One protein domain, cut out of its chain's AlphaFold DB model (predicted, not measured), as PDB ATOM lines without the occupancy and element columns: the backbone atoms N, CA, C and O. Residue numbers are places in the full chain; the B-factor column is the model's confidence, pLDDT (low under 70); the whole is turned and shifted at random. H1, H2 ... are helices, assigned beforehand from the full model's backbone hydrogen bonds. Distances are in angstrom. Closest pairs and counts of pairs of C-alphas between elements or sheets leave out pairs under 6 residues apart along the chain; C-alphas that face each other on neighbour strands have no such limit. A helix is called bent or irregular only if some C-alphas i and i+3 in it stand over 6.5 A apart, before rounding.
ATOM      1  N   GLU A   9     220.936 146.512 186.449       77.19
ATOM      2  CA  GLU A   9     221.631 146.225 187.701       77.19
ATOM      3  C   GLU A   9     223.112 145.885 187.494       77.19
ATOM      4  O   GLU A   9     223.977 146.552 188.068       77.19
ATOM      5  N   SER A  10     223.427 144.918 186.634       78.44
ATOM      6  CA  SER A  10     224.811 144.515 186.350       78.44
ATOM      7  C   SER A  10     225.603 145.644 185.689       78.44
ATOM      8  O   SER A  10     226.745 145.924 186.063       78.44
ATOM      9  N   THR A  11     224.959 146.386 184.783       84.06
ATOM     10  CA  THR A  11     225.534 147.597 184.179       84.06
ATOM     11  C   THR A  11     225.812 148.676 185.230       84.06
ATOM     12  O   THR A  11     226.887 149.282 185.225       84.06
ATOM     13  N   ARG A  12     224.885 148.893 186.174       86.62
ATOM     14  CA  ARG A  12     225.048 149.836 187.291       86.62
ATOM     15  C   ARG A  12     226.214 149.450 188.190       86.62
ATOM     16  O   ARG A  12     227.024 150.316 188.518       86.62
ATOM     17  N   LEU A  13     226.310 148.178 188.577       84.88
ATOM     18  CA  LEU A  13     227.385 147.671 189.432       84.88
ATOM     19  C   LEU A  13     228.748 147.778 188.745       84.88
ATOM     20  O   LEU A  13     229.700 148.242 189.371       84.88
ATOM     21  N   LEU A  14     228.839 147.443 187.453       85.62
ATOM     22  CA  LEU A  14     230.078 147.623 186.697       85.62
ATOM     23  C   LEU A  14     230.470 149.104 186.615       85.62
ATOM     24  O   LEU A  14     231.627 149.445 186.850       85.62
ATOM     25  N   CYS A  15     229.521 150.003 186.341       87.31
ATOM     26  CA  CYS A  15     229.805 151.438 186.326       87.31
ATOM     27  C   CYS A  15     230.221 151.973 187.708       87.31
ATOM     28  O   CYS A  15     231.118 152.809 187.791       87.31
ATOM     29  N   ALA A  16     229.633 151.467 188.794       86.94
ATOM     30  CA  ALA A  16     230.068 151.803 190.147       86.94
ATOM     31  C   ALA A  16     231.496 151.298 190.424       86.94
ATOM     32  O   ALA A  16     232.320 152.037 190.962       86.94
ATOM     33  N   ALA A  17     231.832 150.079 189.988       87.69
ATOM     34  CA  ALA A  17     233.179 149.526 190.115       87.69
ATOM     35  C   ALA A  17     234.227 150.362 189.360       87.69
ATOM     36  O   ALA A  17     235.329 150.553 189.863       87.69
ATOM     37  N   ILE A  18     233.879 150.927 188.197       89.94
ATOM     38  CA  ILE A  18     234.747 151.831 187.414       89.94
ATOM     39  C   ILE A  18     235.140 153.082 188.212       89.94
ATOM     40  O   ILE A  18     236.256 153.585 188.054       89.94
ATOM     41  N   LEU A  19     234.253 153.589 189.073       84.94
ATOM     42  CA  LEU A  19     234.546 154.750 189.913       84.94
ATOM     43  C   LEU A  19     235.506 154.413 191.056       84.94
ATOM     44  O   LEU A  19     236.384 155.217 191.371       84.94
ATOM     45  N   VAL A  20     235.353 153.230 191.653       86.06
ATOM     46  CA  VAL A  20     236.143 152.788 192.812       86.06
ATOM     47  C   VAL A  20     237.523 152.273 192.390       86.06
ATOM     48  O   VAL A  20     238.533 152.604 193.013       86.06
ATOM     49  N   ASP A  21     237.585 151.485 191.318       87.62
ATOM     50  CA  ASP A  21     238.816 150.869 190.832       87.62
ATOM     51  C   ASP A  21     239.634 151.861 189.978       87.62
ATOM     52  O   ASP A  21     239.143 152.564 189.081       87.62
ATOM     53  N   ARG A  22     240.937 151.947 190.267       85.62
ATOM     54  CA  ARG A  22     241.853 152.836 189.543       85.62
ATOM     55  C   ARG A  22     242.249 152.301 188.166       85.62
ATOM     56  O   ARG A  22     242.434 153.099 187.243       85.62
ATOM     57  N   ASP A  23     242.317 150.988 188.015       89.25
ATOM     58  CA  ASP A  23     242.828 150.307 186.829       89.25
ATOM     59  C   ASP A  23     241.721 149.893 185.864       89.25
ATOM     60  O   ASP A  23     241.931 149.900 184.646       89.25
ATOM     61  N   LEU A  24     240.537 149.563 186.386       87.62
ATOM     62  CA  LEU A  24     239.414 149.061 185.593       87.62
ATOM     63  C   LEU A  24     239.053 149.942 184.379       87.62
ATOM     64  O   LEU A  24     238.927 149.387 183.284       87.62
ATOM     65  N   PRO A  25     238.975 151.291 184.477       88.94
ATOM     66  CA  PRO A  25     238.661 152.130 183.320       88.94
ATOM     67  C   PRO A  25     239.699 152.009 182.193       88.94
ATOM     68  O   PRO A  25     239.357 152.008 181.009       88.94
ATOM     69  N   ASN A  26     240.982 151.888 182.552       89.12
ATOM     70  CA  ASN A  26     242.071 151.734 181.587       89.12
ATOM     71  C   ASN A  26     242.051 150.353 180.930       89.12
ATOM     72  O   ASN A  26     242.320 150.254 179.732       89.12
ATOM     73  N   ARG A  27     241.723 149.300 181.692       86.19
ATOM     74  CA  ARG A  27     241.561 147.939 181.162       86.19
ATOM     75  C   ARG A  27     240.400 147.881 180.173       86.19
ATOM     76  O   ARG A  27     240.621 147.484 179.036       86.19
ATOM     77  N   LEU A  28     239.225 148.392 180.545       84.12
ATOM     78  CA  LEU A  28     238.056 148.452 179.658       84.12
ATOM     79  C   LEU A  28     238.353 149.207 178.357       84.12
ATOM     80  O   LEU A  28     238.053 148.715 177.274       84.12
ATOM     81  N   LEU A  29     239.007 150.370 178.442       86.25
ATOM     82  CA  LEU A  29     239.363 151.145 177.251       86.25
ATOM     83  C   LEU A  29     240.433 150.455 176.389       86.25
ATOM     84  O   LEU A  29     240.484 150.665 175.177       86.25
ATOM     85  N   ARG A  30     241.325 149.666 176.997       84.44
ATOM     86  CA  ARG A  30     242.319 148.873 176.266       84.44
ATOM     87  C   ARG A  30     241.645 147.726 175.519       84.44
ATOM     88  O   ARG A  30     241.931 147.560 174.339       84.44
ATOM     89  N   GLU A  31     240.734 147.008 176.170       78.31
ATOM     90  CA  GLU A  31     239.957 145.929 175.548       78.31
ATOM     91  C   GLU A  31     239.051 146.460 174.432       78.31
ATOM     92  O   GLU A  31     239.014 145.895 173.340       78.31
ATOM     93  N   SER A  32     238.403 147.615 174.627       75.81
ATOM     94  CA  SER A  32     237.571 148.223 173.581       75.81
ATOM     95  C   SER A  32     238.392 148.597 172.339       75.81
ATOM     96  O   SER A  32     237.906 148.485 171.212       75.81
ATOM     97  N   LYS A  33     239.648 149.027 172.537       75.06
ATOM     98  CA  LYS A  33     240.594 149.413 171.478       75.06
ATOM     99  C   LYS A  33     241.396 148.255 170.901       75.06
ATOM    100  O   LYS A  33     242.073 148.468 169.895       75.06
ATOM    101  N   ALA A  34     241.371 147.076 171.518       66.44
ATOM    102  CA  ALA A  34     242.080 145.927 170.989       66.44
ATOM    103  C   ALA A  34     241.582 145.671 169.552       66.44
ATOM    104  O   ALA A  34     240.383 145.517 169.296       66.44
ATOM    105  N   ALA A  35     242.521 145.746 168.603       54.44
ATOM    106  CA  ALA A  35     242.363 145.504 167.165       54.44
ATOM    107  C   ALA A  35     241.742 144.109 166.894       54.44
ATOM    108  O   ALA A  35     241.597 143.361 167.853       54.44
ATOM    109  N   PRO A  36     241.386 143.741 165.641       60.53
ATOM    110  CA  PRO A  36     240.132 143.106 165.187       60.53
ATOM    111  C   PRO A  36     239.722 141.776 165.860       60.53
ATOM    112  O   PRO A  36     239.409 140.789 165.204       60.53
ATOM    113  N   ARG A  37     239.680 141.734 167.186       66.00
ATOM    114  CA  ARG A  37     239.210 140.601 167.964       66.00
ATOM    115  C   ARG A  37     237.695 140.645 167.997       66.00
ATOM    116  O   ARG A  37     237.099 141.719 168.127       66.00
ATOM    117  N   ALA A  38     237.088 139.473 167.874       65.62
ATOM    118  CA  ALA A  38     235.702 139.325 168.260       65.62
ATOM    119  C   ALA A  38     235.574 139.714 169.730       65.62
ATOM    120  O   ALA A  38     236.445 139.403 170.550       65.62
ATOM    121  N   LEU A  39     234.520 140.454 170.036       68.25
ATOM    122  CA  LEU A  39     234.218 140.748 171.417       68.25
ATOM    123  C   LEU A  39     233.629 139.494 172.047       68.25
ATOM    124  O   LEU A  39     232.873 138.775 171.387       68.25
ATOM    125  N   PRO A  40     233.952 139.234 173.317       62.75
ATOM    126  CA  PRO A  40     233.184 138.271 174.068       62.75
ATOM    127  C   PRO A  40     231.715 138.694 174.070       62.75
ATOM    128  O   PRO A  40     231.412 139.883 174.192       62.75
ATOM    129  N   ALA A  41     230.812 137.719 173.967       62.59
ATOM    130  CA  ALA A  41     229.392 137.948 174.172       62.59
ATOM    131  C   ALA A  41     229.171 138.394 175.627       62.59
ATOM    132  O   ALA A  41     229.040 137.575 176.541       62.59
ATOM    133  N   ALA A  42     229.197 139.708 175.850       58.44
ATOM    134  CA  ALA A  42     228.921 140.316 177.137       58.44
ATOM    135  C   ALA A  42     227.440 140.130 177.409       58.44
ATOM    136  O   ALA A  42     226.586 140.728 176.761       58.44
ATOM    137  N   THR A  43     227.153 139.164 178.267       60.25
ATOM    138  CA  THR A  43     225.896 138.441 178.149       60.25
ATOM    139  C   THR A  43     224.754 139.181 178.834       60.25
ATOM    140  O   THR A  43     223.641 139.096 178.335       60.25
ATOM    141  N   ASP A  44     225.041 140.017 179.841       67.56
ATOM    142  CA  ASP A  44     224.012 140.734 180.612       67.56
ATOM    143  C   ASP A  44     224.457 142.151 181.057       67.56
ATOM    144  O   ASP A  44     223.928 142.721 182.009       67.56
ATOM    145  N   VAL A  45     225.463 142.734 180.391       74.69
ATOM    146  CA  VAL A  45     225.990 144.071 180.720       74.69
ATOM    147  C   VAL A  45     226.092 144.934 179.473       74.69
ATOM    148  O   VAL A  45     226.720 144.540 178.491       74.69
ATOM    149  N   ASP A  46     225.565 146.156 179.546       79.69
ATOM    150  CA  ASP A  46     225.786 147.171 178.521       79.69
ATOM    151  C   ASP A  46     227.224 147.715 178.623       79.69
ATOM    152  O   ASP A  46     227.538 148.689 179.326       79.69
ATOM    153  N   LEU A  47     228.126 147.050 177.899       80.81
ATOM    154  CA  LEU A  47     229.527 147.446 177.795       80.81
ATOM    155  C   LEU A  47     229.716 148.802 177.101       80.81
ATOM    156  O   LEU A  47     230.731 149.458 177.359       80.81
ATOM    157  N   ALA A  48     228.775 149.265 176.271       84.00
ATOM    158  CA  ALA A  48     228.860 150.596 175.674       84.00
ATOM    159  C   ALA A  48     228.690 151.670 176.748       84.00
ATOM    160  O   ALA A  48     229.512 152.590 176.839       84.00
ATOM    161  N   THR A  49     227.676 151.523 177.604       86.38
ATOM    162  CA  THR A  49     227.455 152.411 178.752       86.38
ATOM    163  C   THR A  49     228.625 152.345 179.730       86.38
ATOM    164  O   THR A  49     229.143 153.395 180.127       86.38
ATOM    165  N   ALA A  50     229.118 151.148 180.062       88.00
ATOM    166  CA  ALA A  50     230.277 150.992 180.943       88.00
ATOM    167  C   ALA A  50     231.544 151.648 180.359       88.00
ATOM    168  O   ALA A  50     232.267 152.359 181.058       88.00
ATOM    169  N   THR A  51     231.788 151.504 179.055       88.69
ATOM    170  CA  THR A  51     232.926 152.150 178.383       88.69
ATOM    171  C   THR A  51     232.763 153.671 178.332       88.69
ATOM    172  O   THR A  51     233.735 154.403 178.532       88.69
ATOM    173  N   CYS A  52     231.542 154.182 178.136       89.75
ATOM    174  CA  CYS A  52     231.255 155.613 178.261       89.75
ATOM    175  C   CYS A  52     231.565 156.121 179.675       89.75
ATOM    176  O   CYS A  52     232.233 157.147 179.819       89.75
ATOM    177  N   CYS A  53     231.150 155.379 180.707       89.62
ATOM    178  CA  CYS A  53     231.463 155.677 182.104       89.62
ATOM    179  C   CYS A  53     232.984 155.746 182.327       89.62
ATOM    180  O   CYS A  53     233.491 156.755 182.823       89.62
ATOM    181  N   ALA A  54     233.729 154.746 181.843       91.00
ATOM    182  CA  ALA A  54     235.188 154.718 181.914       91.00
ATOM    183  C   ALA A  54     235.842 155.931 181.228       91.00
ATOM    184  O   ALA A  54     236.772 156.525 181.770       91.00
ATOM    185  N   ILE A  55     235.355 156.344 180.052       91.44
ATOM    186  CA  ILE A  55     235.877 157.518 179.332       91.44
ATOM    187  C   ILE A  55     235.654 158.808 180.129       91.44
ATOM    188  O   ILE A  55     236.559 159.649 180.198       91.44
ATOM    189  N   VAL A  56     234.460 158.985 180.700       90.25
ATOM    190  CA  VAL A  56     234.125 160.157 181.519       90.25
ATOM    191  C   VAL A  56     235.032 160.214 182.746       90.25
ATOM    192  O   VAL A  56     235.611 161.266 183.022       90.25
ATOM    193  N   GLU A  57     235.224 159.084 183.422       89.38
ATOM    194  CA  GLU A  57     236.056 159.001 184.619       89.38
ATOM    195  C   GLU A  57     237.539 159.260 184.312       89.38
ATOM    196  O   GLU A  57     238.195 160.063 184.977       89.38
ATOM    197  N   LEU A  58     238.067 158.697 183.222       90.94
ATOM    198  CA  LEU A  58     239.440 158.967 182.783       90.94
ATOM    199  C   LEU A  58     239.667 160.439 182.419       90.94
ATOM    200  O   LEU A  58     240.743 160.978 182.686       90.94
ATOM    201  N   ARG A  59     238.673 161.112 181.820       90.81
ATOM    202  CA  ARG A  59     238.757 162.553 181.534       90.81
ATOM    203  C   ARG A  59     238.846 163.358 182.831       90.81
ATOM    204  O   ARG A  59     239.689 164.247 182.919       90.81
ATOM    205  N   ARG A  60     238.021 163.037 183.830       88.06
ATOM    206  CA  ARG A  60     238.031 163.713 185.137       88.06
ATOM    207  C   ARG A  60     239.351 163.522 185.868       88.06
ATOM    208  O   ARG A  60     239.947 164.506 186.298       88.06
ATOM    209  N   ARG A  61     239.846 162.281 185.928       90.50
ATOM    210  CA  ARG A  61     241.151 161.959 186.524       90.50
ATOM    211  C   ARG A  61     242.274 162.730 185.842       90.50
ATOM    212  O   ARG A  61     243.055 163.373 186.523       90.50
ATOM    213  N   ARG A  62     242.290 162.778 184.507       92.69
ATOM    214  CA  ARG A  62     243.303 163.538 183.758       92.69
ATOM    215  C   ARG A  62     243.267 165.040 184.051       92.69
ATOM    216  O   ARG A  62     244.326 165.646 184.155       92.69
ATOM    217  N   VAL A  63     242.081 165.637 184.184       92.50
ATOM    218  CA  VAL A  63     241.948 167.057 184.558       92.50
ATOM    219  C   VAL A  63     242.461 167.288 185.978       92.50
ATOM    220  O   VAL A  63     243.280 168.181 186.178       92.50
ATOM    221  N   ARG A  64     242.048 166.461 186.948       92.69
ATOM    222  CA  ARG A  64     242.539 166.535 188.334       92.69
ATOM    223  C   ARG A  64     244.057 166.395 188.395       92.69
ATOM    224  O   ARG A  64     244.721 167.235 188.986       92.69
ATOM    225  N   ASP A  65     244.598 165.349 187.782       93.75
ATOM    226  CA  ASP A  65     246.025 165.042 187.836       93.75
ATOM    227  C   ASP A  65     246.842 166.128 187.111       93.75
ATOM    228  O   ASP A  65     247.918 166.492 187.574       93.75
ATOM    229  N   GLY A  66     246.302 166.726 186.040       95.06
ATOM    230  CA  GLY A  66     246.894 167.891 185.379       95.06
ATOM    231  C   GLY A  66     246.912 169.148 186.256       95.06
ATOM    232  O   GLY A  66     247.935 169.827 186.328       95.06
ATOM    233  N   LEU A  67     245.815 169.439 186.967       94.88
ATOM    234  CA  LEU A  67     245.747 170.555 187.919       94.88
ATOM    235  C   LEU A  67     246.714 170.358 189.093       94.88
ATOM    236  O   LEU A  67     247.422 171.290 189.470       94.88
ATOM    237  N   LEU A  68     246.786 169.143 189.641       94.25
ATOM    238  CA  LEU A  68     247.718 168.809 190.717       94.25
ATOM    239  C   LEU A  68     249.174 168.872 190.245       94.25
ATOM    240  O   LEU A  68     250.011 169.405 190.964       94.25
ATOM    241  N   ALA A  69     249.480 168.411 189.029       95.94
ATOM    242  CA  ALA A  69     250.815 168.541 188.449       95.94
ATOM    243  C   ALA A  69     251.222 170.013 188.267       95.94
ATOM    244  O   ALA A  69     252.350 170.379 188.596       95.94
ATOM    245  N   ALA A  70     250.301 170.871 187.813       95.81
ATOM    246  CA  ALA A  70     250.535 172.310 187.720       95.81
ATOM    247  C   ALA A  70     250.788 172.937 189.103       95.81
ATOM    248  O   ALA A  70     251.728 173.716 189.255       95.81
ATOM    249  N   CYS A  71     250.022 172.543 190.126       94.62
ATOM    250  CA  CYS A  71     250.268 172.961 191.507       94.62
ATOM    251  C   CYS A  71     251.652 172.496 191.994       94.62
ATOM    252  O   CYS A  71     252.422 173.289 192.523       94.62
ATOM    253  N   CYS A  72     252.034 171.240 191.759       95.50
ATOM    254  CA  CYS A  72     253.364 170.740 192.119       95.50
ATOM    255  C   CYS A  72     254.493 171.526 191.434       95.50
ATOM    256  O   CYS A  72     255.504 171.819 192.072       95.50
ATOM    257  N   ALA A  73     254.322 171.910 190.167       95.31
ATOM    258  CA  ALA A  73     255.291 172.741 189.458       95.31
ATOM    259  C   ALA A  73     255.409 174.145 190.078       95.31
ATOM    260  O   ALA A  73     256.522 174.622 190.301       95.31
ATOM    261  N   LEU A  74     254.285 174.786 190.422       93.94
ATOM    262  CA  LEU A  74     254.281 176.090 191.100       93.94
ATOM    263  C   LEU A  74     254.903 176.012 192.501       93.94
ATOM    264  O   LEU A  74     255.673 176.896 192.875       93.94
ATOM    265  N   LEU A  75     254.635 174.937 193.248       93.62
ATOM    266  CA  LEU A  75     255.280 174.672 194.535       93.62
ATOM    267  C   LEU A  75     256.797 174.562 194.386       93.62
ATOM    268  O   LEU A  75     257.525 175.192 195.150       93.62
ATOM    269  N   ALA A  76     257.279 173.813 193.391       93.06
ATOM    270  CA  ALA A  76     258.710 173.671 193.134       93.06
ATOM    271  C   ALA A  76     259.367 175.020 192.798       93.06
ATOM    272  O   ALA A  76     260.412 175.343 193.361       93.06
ATOM    273  N   VAL A  77     258.734 175.840 191.950       92.75
ATOM    274  CA  VAL A  77     259.217 177.195 191.621       92.75
ATOM    275  C   VAL A  77     259.275 178.081 192.867       92.75
ATOM    276  O   VAL A  77     260.280 178.757 193.093       92.75
ATOM    277  N   GLY A  78     258.232 178.050 193.701       90.69
ATOM    278  CA  GLY A  78     258.177 178.825 194.940       90.69
ATOM    279  C   GLY A  78     259.267 178.423 195.934       90.69
ATOM    280  O   GLY A  78     259.927 179.289 196.505       90.69
ATOM    281  N   LEU A  79     259.503 177.118 196.095       90.69
ATOM    282  CA  LEU A  79     260.558 176.589 196.962       90.69
ATOM    283  C   LEU A  79     261.953 176.981 196.467       90.69
ATOM    284  O   LEU A  79     262.752 177.489 197.250       90.69
ATOM    285  N   ILE A  80     262.236 176.802 195.172       91.62
ATOM    286  CA  ILE A  80     263.533 177.157 194.576       91.62
ATOM    287  C   ILE A  80     263.804 178.654 194.738       91.62
ATOM    288  O   ILE A  80     264.877 179.042 195.196       91.62
ATOM    289  N   GLY A  81     262.832 179.506 194.417       89.56
ATOM    290  CA  GLY A  81     263.022 180.947 194.541       89.56
ATOM    291  C   GLY A  81     263.139 181.427 195.994       89.56
ATOM    292  O   GLY A  81     263.916 182.340 196.271       89.56
ATOM    293  N   SER A  82     262.466 180.761 196.942       87.06
ATOM    294  CA  SER A  82     262.654 181.028 198.373       87.06
ATOM    295  C   SER A  82     264.062 180.665 198.859       87.06
ATOM    296  O   SER A  82     264.574 181.335 199.751       87.06
ATOM    297  N   ILE A  83     264.695 179.630 198.290       87.81
ATOM    298  CA  ILE A  83     266.087 179.252 198.597       87.81
ATOM    299  C   ILE A  83     267.071 180.292 198.037       87.81
ATOM    300  O   ILE A  83     268.076 180.591 198.676       87.81
ATOM    301  N   ILE A  84     266.768 180.874 196.872       89.81
ATOM    302  CA  ILE A  84     267.596 181.898 196.202       89.81
ATOM    303  C   ILE A  84     267.499 183.277 196.897       89.81
ATOM    304  O   ILE A  84     268.276 184.180 196.599       89.81
ATOM    305  N   GLY A  85     266.603 183.433 197.880       84.00
ATOM    306  CA  GLY A  85     266.528 184.615 198.745       84.00
ATOM    307  C   GLY A  85     265.381 185.576 198.433       84.00
ATOM    308  O   GLY A  85     265.285 186.627 199.066       84.00
ATOM    309  N   ASP A  86     264.473 185.235 197.511       82.25
ATOM    310  CA  ASP A  86     263.249 186.016 197.321       82.25
ATOM    311  C   ASP A  86     262.161 185.549 198.296       82.25
ATOM    312  O   ASP A  86     261.325 184.684 198.012       82.25
ATOM    313  N   HIS A  87     262.173 186.154 199.482       75.88
ATOM    314  CA  HIS A  87     261.223 185.861 200.548       75.88
ATOM    315  C   HIS A  87     259.768 186.175 200.190       75.88
ATOM    316  O   HIS A  87     258.906 185.856 200.995       75.88
ATOM    317  N   LYS A  88     259.453 186.783 199.033       84.75
ATOM    318  CA  LYS A  88     258.068 187.055 198.602       84.75
ATOM    319  C   LYS A  88     257.399 185.851 197.931       84.75
ATOM    320  O   LYS A  88     256.173 185.816 197.833       84.75
ATOM    321  N   LEU A  89     258.165 184.827 197.548       85.44
ATOM    322  CA  LEU A  89     257.645 183.638 196.861       85.44
ATOM    323  C   LEU A  89     256.916 182.637 197.775       85.44
ATOM    324  O   LEU A  89     256.263 181.721 197.278       85.44
ATOM    325  N   TRP A  90     256.917 182.847 199.097       86.12
ATOM    326  CA  TRP A  90     256.104 182.064 200.044       86.12
ATOM    327  C   TRP A  90     254.598 182.117 199.738       86.12
ATOM    328  O   TRP A  90     253.890 181.132 199.952       86.12
ATOM    329  N   VAL A  91     254.106 183.235 199.185       88.94
ATOM    330  CA  VAL A  91     252.700 183.378 198.779       88.94
ATOM    331  C   VAL A  91     252.350 182.362 197.691       88.94
ATOM    332  O   VAL A  91     251.283 181.755 197.744       88.94
ATOM    333  N   LEU A  92     253.265 182.111 196.747       89.38
ATOM    334  CA  LEU A  92     253.076 181.115 195.687       89.38
ATOM    335  C   LEU A  92     252.918 179.707 196.275       89.38
ATOM    336  O   LEU A  92     252.070 178.938 195.822       89.38
ATOM    337  N   ILE A  93     253.695 179.393 197.317       90.50
ATOM    338  CA  ILE A  93     253.629 178.106 198.014       90.50
ATOM    339  C   ILE A  93     252.262 177.934 198.681       90.50
ATOM    340  O   ILE A  93     251.593 176.923 198.464       90.50
ATOM    341  N   LEU A  94     251.815 178.931 199.450       93.12
ATOM    342  CA  LEU A  94     250.525 178.870 200.142       93.12
ATOM    343  C   LEU A  94     249.347 178.785 199.178       93.12
ATOM    344  O   LEU A  94     248.466 177.949 199.368       93.12
ATOM    345  N   VAL A  95     249.342 179.614 198.131       93.62
ATOM    346  CA  VAL A  95     248.284 179.589 197.116       93.62
ATOM    347  C   VAL A  95     248.253 178.231 196.427       93.62
ATOM    348  O   VAL A  95     247.184 177.645 196.280       93.62
ATOM    349  N   SER A  96     249.409 177.682 196.057       92.44
ATOM    350  CA  SER A  96     249.447 176.391 195.381       92.44
ATOM    351  C   SER A  96     249.033 175.224 196.285       92.44
ATOM    352  O   SER A  96     248.384 174.296 195.803       92.44
ATOM    353  N   LEU A  97     249.358 175.256 197.584       94.56
ATOM    354  CA  LEU A  97     248.859 174.274 198.555       94.56
ATOM    355  C   LEU A  97     247.342 174.383 198.731       94.56
ATOM    356  O   LEU A  97     246.654 173.364 198.730       94.56
ATOM    357  N   LEU A  98     246.818 175.608 198.838       95.88
ATOM    358  CA  LEU A  98     245.385 175.853 198.969       95.88
ATOM    359  C   LEU A  98     244.627 175.345 197.738       95.88
ATOM    360  O   LEU A  98     243.640 174.628 197.882       95.88
ATOM    361  N   VAL A  99     245.105 175.656 196.532       94.88
ATOM    362  CA  VAL A  99     244.491 175.181 195.284       94.88
ATOM    363  C   VAL A  99     244.550 173.656 195.199       94.88
ATOM    364  O   VAL A  99     243.533 173.035 194.894       94.88
ATOM    365  N   ALA A 100     245.686 173.032 195.523       94.44
ATOM    366  CA  ALA A 100     245.796 171.573 195.544       94.44
ATOM    367  C   ALA A 100     244.806 170.939 196.536       94.44
ATOM    368  O   ALA A 100     244.125 169.970 196.196       94.44
ATOM    369  N   TRP A 101     244.672 171.517 197.734       96.19
ATOM    370  CA  TRP A 101     243.712 171.069 198.742       96.19
ATOM    371  C   TRP A 101     242.264 171.200 198.254       96.19
ATOM    372  O   TRP A 101     241.505 170.236 198.350       96.19
ATOM    373  N   VAL A 102     241.898 172.339 197.654       95.94
ATOM    374  CA  VAL A 102     240.564 172.555 197.070       95.94
ATOM    375  C   VAL A 102     240.283 171.549 195.954       95.94
ATOM    376  O   VAL A 102     239.194 170.985 195.912       95.94
ATOM    377  N   VAL A 103     241.252 171.271 195.074       94.12
ATOM    378  CA  VAL A 103     241.102 170.275 193.999       94.12
ATOM    379  C   VAL A 103     240.853 168.880 194.578       94.12
ATOM    380  O   VAL A 103     239.924 168.195 194.146       94.12
ATOM    381  N   VAL A 104     241.632 168.456 195.578       93.00
ATOM    382  CA  VAL A 104     241.435 167.154 196.238       93.00
ATOM    383  C   VAL A 104     240.068 167.090 196.915       93.00
ATOM    384  O   VAL A 104     239.317 166.149 196.658       93.00
ATOM    385  N   LEU A 105     239.705 168.103 197.705       92.69
ATOM    386  CA  LEU A 105     238.424 168.152 198.409       92.69
ATOM    387  C   LEU A 105     237.240 168.126 197.435       92.69
ATOM    388  O   LEU A 105     236.334 167.310 197.592       92.69
ATOM    389  N   ALA A 106     237.268 168.969 196.400       90.44
ATOM    390  CA  ALA A 106     236.217 169.028 195.393       90.44
ATOM    391  C   ALA A 106     236.058 167.682 194.677       90.44
ATOM    392  O   ALA A 106     234.938 167.213 194.487       90.44
ATOM    393  N   THR A 107     237.163 167.017 194.323       87.69
ATOM    394  CA  THR A 107     237.086 165.699 193.676       87.69
ATOM    395  C   THR A 107     236.549 164.612 194.600       87.69
ATOM    396  O   THR A 107     235.736 163.814 194.142       87.69
ATOM    397  N   ALA A 108     236.926 164.609 195.881       86.19
ATOM    398  CA  ALA A 108     236.412 163.660 196.868       86.19
ATOM    399  C   ALA A 108     234.910 163.860 197.143       86.19
ATOM    400  O   ALA A 108     234.159 162.889 197.253       86.19
ATOM    401  N   MET A 109     234.448 165.113 197.216       84.62
ATOM    402  CA  MET A 109     233.027 165.417 197.399       84.62
ATOM    403  C   MET A 109     232.203 165.011 196.177       84.62
ATOM    404  O   MET A 109     231.220 164.288 196.321       84.62
ATOM    405  N   LEU A 110     232.641 165.393 194.972       82.75
ATOM    406  CA  LEU A 110     231.936 165.057 193.733       82.75
ATOM    407  C   LEU A 110     231.885 163.545 193.482       82.75
ATOM    408  O   LEU A 110     230.854 163.046 193.040       82.75
ATOM    409  N   SER A 111     232.958 162.804 193.783       78.69
ATOM    410  CA  SER A 111     232.963 161.344 193.622       78.69
ATOM    411  C   SER A 111     231.993 160.650 194.576       78.69
ATOM    412  O   SER A 111     231.338 159.682 194.197       78.69
ATOM    413  N   THR A 112     231.888 161.150 195.809       75.75
ATOM    414  CA  THR A 112     231.026 160.565 196.845       75.75
ATOM    415  C   THR A 112     229.553 160.833 196.544       75.75
ATOM    416  O   THR A 112     228.740 159.911 196.580       75.75
ATOM    417  N   GLU A 113     229.227 162.071 196.164       77.06
ATOM    418  CA  GLU A 113     227.900 162.472 195.682       77.06
ATOM    419  C   GLU A 113     227.447 161.612 194.498       77.06
ATOM    420  O   GLU A 113     226.352 161.054 194.515       77.06
ATOM    421  N   GLU A 114     228.294 161.445 193.480       73.12
ATOM    422  CA  GLU A 114     227.919 160.684 192.286       73.12
ATOM    423  C   GLU A 114     227.706 159.199 192.610       73.12
ATOM    424  O   GLU A 114     226.717 158.618 192.166       73.12
ATOM    425  N   MET A 115     228.557 158.605 193.452       71.06
ATOM    426  CA  MET A 115     228.427 157.211 193.891       71.06
ATOM    427  C   MET A 115     227.122 156.955 194.663       71.06
ATOM    428  O   MET A 115     226.441 155.964 194.402       71.06
ATOM    429  N   ILE A 116     226.756 157.848 195.586       72.44
ATOM    430  CA  ILE A 116     225.562 157.690 196.430       72.44
ATOM    431  C   ILE A 116     224.284 158.017 195.642       72.44
ATOM    432  O   ILE A 116     223.306 157.266 195.695       72.44
ATOM    433  N   ASN A 117     224.291 159.103 194.866       74.56
ATOM    434  CA  ASN A 117     223.076 159.635 194.251       74.56
ATOM    435  C   ASN A 117     222.808 159.089 192.845       74.56
ATOM    436  O   ASN A 117     221.644 158.909 192.493       74.56
ATOM    437  N   GLN A 118     223.836 158.802 192.036       73.88
ATOM    438  CA  GLN A 118     223.657 158.396 190.629       73.88
ATOM    439  C   GLN A 118     223.786 156.885 190.391       73.88
ATOM    440  O   GLN A 118     223.312 156.405 189.364       73.88
ATOM    441  N   PHE A 119     224.378 156.119 191.314       76.50
ATOM    442  CA  PHE A 119     224.544 154.662 191.164       76.50
ATOM    443  C   PHE A 119     223.676 153.832 192.119       76.50
ATOM    444  O   PHE A 119     223.862 152.616 192.236       76.50
ATOM    445  N   THR A 120     222.682 154.448 192.761       76.12
ATOM    446  CA  THR A 120     221.628 153.720 193.475       76.12
ATOM    447  C   THR A 120     220.607 153.129 192.498       76.12
ATOM    448  O   THR A 120     220.362 153.651 191.412       76.12
ATOM    449  N   ARG A 121     219.996 151.998 192.882       73.69
ATOM    450  CA  ARG A 121     219.098 151.204 192.017       73.69
ATOM    451  C   ARG A 121     217.922 152.008 191.443       73.69
ATOM    452  O   ARG A 121     217.420 151.669 190.383       73.69
ATOM    453  N   ARG A 122     217.482 153.063 192.138       74.75
ATOM    454  CA  ARG A 122     216.321 153.887 191.755       74.75
ATOM    455  C   ARG A 122     216.647 155.049 190.815       74.75
ATOM    456  O   ARG A 122     215.742 155.548 190.160       74.75
ATOM    457  N   THR A 123     217.893 155.508 190.781       79.62
ATOM    458  CA  THR A 123     218.296 156.745 190.086       79.62
ATOM    459  C   THR A 123     219.277 156.502 188.950       79.62
ATOM    460  O   THR A 123     219.474 157.393 188.124       79.62
ATOM    461  N   PHE A 124     219.877 155.313 188.882       82.38
ATOM    462  CA  PHE A 124     220.807 154.974 187.819       82.38
ATOM    463  C   PHE A 124     220.140 155.064 186.445       82.38
ATOM    464  O   PHE A 124     219.176 154.360 186.147       82.38
ATOM    465  N   ASN A 125     220.686 155.943 185.603       82.62
ATOM    466  CA  ASN A 125     220.204 156.174 184.254       82.62
ATOM    467  C   ASN A 125     221.370 156.112 183.244       82.62
ATOM    468  O   ASN A 125     222.121 157.089 183.115       82.62
ATOM    469  N   PRO A 126     221.500 155.009 182.480       81.19
ATOM    470  CA  PRO A 126     222.526 154.832 181.448       81.19
ATOM    471  C   PRO A 126     222.607 155.989 180.446       81.19
ATOM    472  O   PRO A 126     223.694 156.431 180.066       81.19
ATOM    473  N   SER A 127     221.453 156.537 180.050       82.19
ATOM    474  CA  SER A 127     221.374 157.574 179.015       82.19
ATOM    475  C   SER A 127     222.093 158.868 179.411       82.19
ATOM    476  O   SER A 127     222.709 159.510 178.558       82.19
ATOM    477  N   GLN A 128     222.098 159.218 180.703       83.56
ATOM    478  CA  GLN A 128     222.792 160.408 181.205       83.56
ATOM    479  C   GLN A 128     224.314 160.257 181.126       83.56
ATOM    480  O   GLN A 128     225.023 161.220 180.835       83.56
ATOM    481  N   ILE A 129     224.828 159.048 181.366       83.12
ATOM    482  CA  ILE A 129     226.261 158.747 181.262       83.12
ATOM    483  C   ILE A 129     226.687 158.819 179.800       83.12
ATOM    484  O   ILE A 129     227.667 159.486 179.467       83.12
ATOM    485  N   VAL A 130     225.915 158.171 178.929       84.31
ATOM    486  CA  VAL A 130     226.148 158.158 177.485       84.31
ATOM    487  C   VAL A 130     226.153 159.597 176.949       84.31
ATOM    488  O   VAL A 130     227.101 159.982 176.271       84.31
ATOM    489  N   ALA A 131     225.202 160.448 177.347       85.62
ATOM    490  CA  ALA A 131     225.129 161.849 176.918       85.62
ATOM    491  C   ALA A 131     226.377 162.702 177.243       85.62
ATOM    492  O   ALA A 131     226.647 163.672 176.536       85.62
ATOM    493  N   LYS A 132     227.178 162.344 178.262       86.19
ATOM    494  CA  LYS A 132     228.440 163.040 178.607       86.19
ATOM    495  C   LYS A 132     229.573 162.771 177.593       86.19
ATOM    496  O   LYS A 132     230.633 163.407 177.661       86.19
ATOM    497  N   VAL A 133     229.384 161.829 176.666       88.56
ATOM    498  CA  VAL A 133     230.354 161.439 175.634       88.56
ATOM    499  C   VAL A 133     229.940 161.987 174.262       88.56
ATOM    500  O   VAL A 133     228.764 162.023 173.901       88.56
ATOM    501  N   ASP A 134     230.938 162.403 173.478       88.88
ATOM    502  CA  ASP A 134     230.758 162.918 172.116       88.88
ATOM    503  C   ASP A 134     229.999 161.934 171.201       88.88
ATOM    504  O   ASP A 134     230.191 160.719 171.298       88.88
ATOM    505  N   GLN A 135     229.163 162.461 170.299       85.75
ATOM    506  CA  GLN A 135     228.253 161.685 169.441       85.75
ATOM    507  C   GLN A 135     229.005 160.630 168.623       85.75
ATOM    508  O   GLN A 135     228.638 159.459 168.660       85.75
ATOM    509  N   ARG A 136     230.119 161.005 167.982       85.31
ATOM    510  CA  ARG A 136     230.915 160.081 167.159       85.31
ATOM    511  C   ARG A 136     231.455 158.902 167.966       85.31
ATOM    512  O   ARG A 136     231.512 157.777 167.487       85.31
ATOM    513  N   ARG A 137     231.865 159.143 169.214       83.62
ATOM    514  CA  ARG A 137     232.328 158.066 170.103       83.62
ATOM    515  C   ARG A 137     231.180 157.174 170.544       83.62
ATOM    516  O   ARG A 137     231.382 155.973 170.641       83.62
ATOM    517  N   ARG A 138     230.004 157.744 170.805       84.06
ATOM    518  CA  ARG A 138     228.811 156.964 171.144       84.06
ATOM    519  C   ARG A 138     228.384 156.055 170.006       84.06
ATOM    520  O   ARG A 138     228.102 154.895 170.262       84.06
ATOM    521  N   GLU A 139     228.366 156.565 168.782       81.56
ATOM    522  CA  GLU A 139     228.046 155.782 167.586       81.56
ATOM    523  C   GLU A 139     229.055 154.657 167.385       81.56
ATOM    524  O   GLU A 139     228.649 153.507 167.294       81.56
ATOM    525  N   ASN A 140     230.355 154.958 167.465       82.19
ATOM    526  CA  ASN A 140     231.392 153.931 167.377       82.19
ATOM    527  C   ASN A 140     231.250 152.858 168.467       82.19
ATOM    528  O   ASN A 140     231.486 151.694 168.193       82.19
ATOM    529  N   LEU A 141     230.917 153.236 169.711       80.56
ATOM    530  CA  LEU A 141     230.734 152.284 170.814       80.56
ATOM    531  C   LEU A 141     229.445 151.477 170.666       80.56
ATOM    532  O   LEU A 141     229.444 150.301 171.003       80.56
ATOM    533  N   ARG A 142     228.373 152.082 170.152       76.31
ATOM    534  CA  ARG A 142     227.161 151.345 169.793       76.31
ATOM    535  C   ARG A 142     227.466 150.351 168.691       76.31
ATOM    536  O   ARG A 142     227.264 149.181 168.912       76.31
ATOM    537  N   GLU A 143     228.087 150.748 167.590       73.94
ATOM    538  CA  GLU A 143     228.509 149.791 166.557       73.94
ATOM    539  C   GLU A 143     229.424 148.684 167.119       73.94
ATOM    540  O   GLU A 143     229.391 147.546 166.664       73.94
ATOM    541  N   LEU A 144     230.220 149.000 168.146       73.31
ATOM    542  CA  LEU A 144     231.094 148.037 168.807       73.31
ATOM    543  C   LEU A 144     230.338 146.991 169.633       73.31
ATOM    544  O   LEU A 144     230.754 145.838 169.646       73.31
ATOM    545  N   TYR A 145     229.304 147.401 170.366       71.88
ATOM    546  CA  TYR A 145     228.668 146.602 171.423       71.88
ATOM    547  C   TYR A 145     227.190 146.269 171.157       71.88
ATOM    548  O   TYR A 145     226.644 145.386 171.809       71.88
TER     549      TYR A 145
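What this domain is: This is residues 9 to 145 of the 296 residues of an uncharacterized protein of Frankia symbiont of Alnus alnobetula (UniProt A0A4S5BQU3). A long helical hairpin, H3 and H4, makes the length of the domain, and four shorter helices gather at the end where H3 begins, H1 and H2 on one side, H5 and H6 on another. Toward its turn at residues 84 to 86 the hairpin is bare of other helices. The printed part has 137 residues with six named helices, H1 to H6 in chain order, and no named strand: all helix. It is loose, with a radius of gyration of the C-alphas of 19.8 A, and elongated, spanning 64 by 37 by 24 A.

How they stand to each other: Start at the hub, H3, residues 47 to 83, which touches the five other helices. H4, residues 87 to 118, touches it in a hairpin, opposite ways at a shallow tilt of 16 degrees, closest at C-alphas 75 and 93, 5.2 A. H1, residues 9 to 20, touches residues 47 to 57 of H3, closest at C-alphas 15 and 50, 5.4 A; H1, H3 and H4 form a bundle, helices side by side, though H1 and H4 only just touch, with 3 pairs of C-alphas within 8 A, closest at 16 and 115, 6.8 A. H2, residues 24 to 33, touches residues 51 to 58 of H3 at a steep tilt of 61 degrees, closest at C-alphas 25 and 54, 4.6 A. H5, residues 126 to 131, and H6, residues 135 to 145, touch H3 at C-alphas 52 and 130, 5.8 A, and 48 and 141, 5.5 A. Each O i to N i+4 pair is within hydrogen-bond range but in H4, 26 of 28.

Where its parts are: Find C-alpha 47 at (229.527, 147.446, 177.795); from there H3 runs 52.7 A to C-alpha 83 at (266.087, 179.252, 198.597). H4 returns over 47.6 A, only just irregular, with C-alphas 88 and 91 6.51 A apart.

The domain as a whole: The printed part has no cut. Look at residues 34 to 46 for the long link, H2 to H3; pLDDT is under 70 at residues 34 to 44.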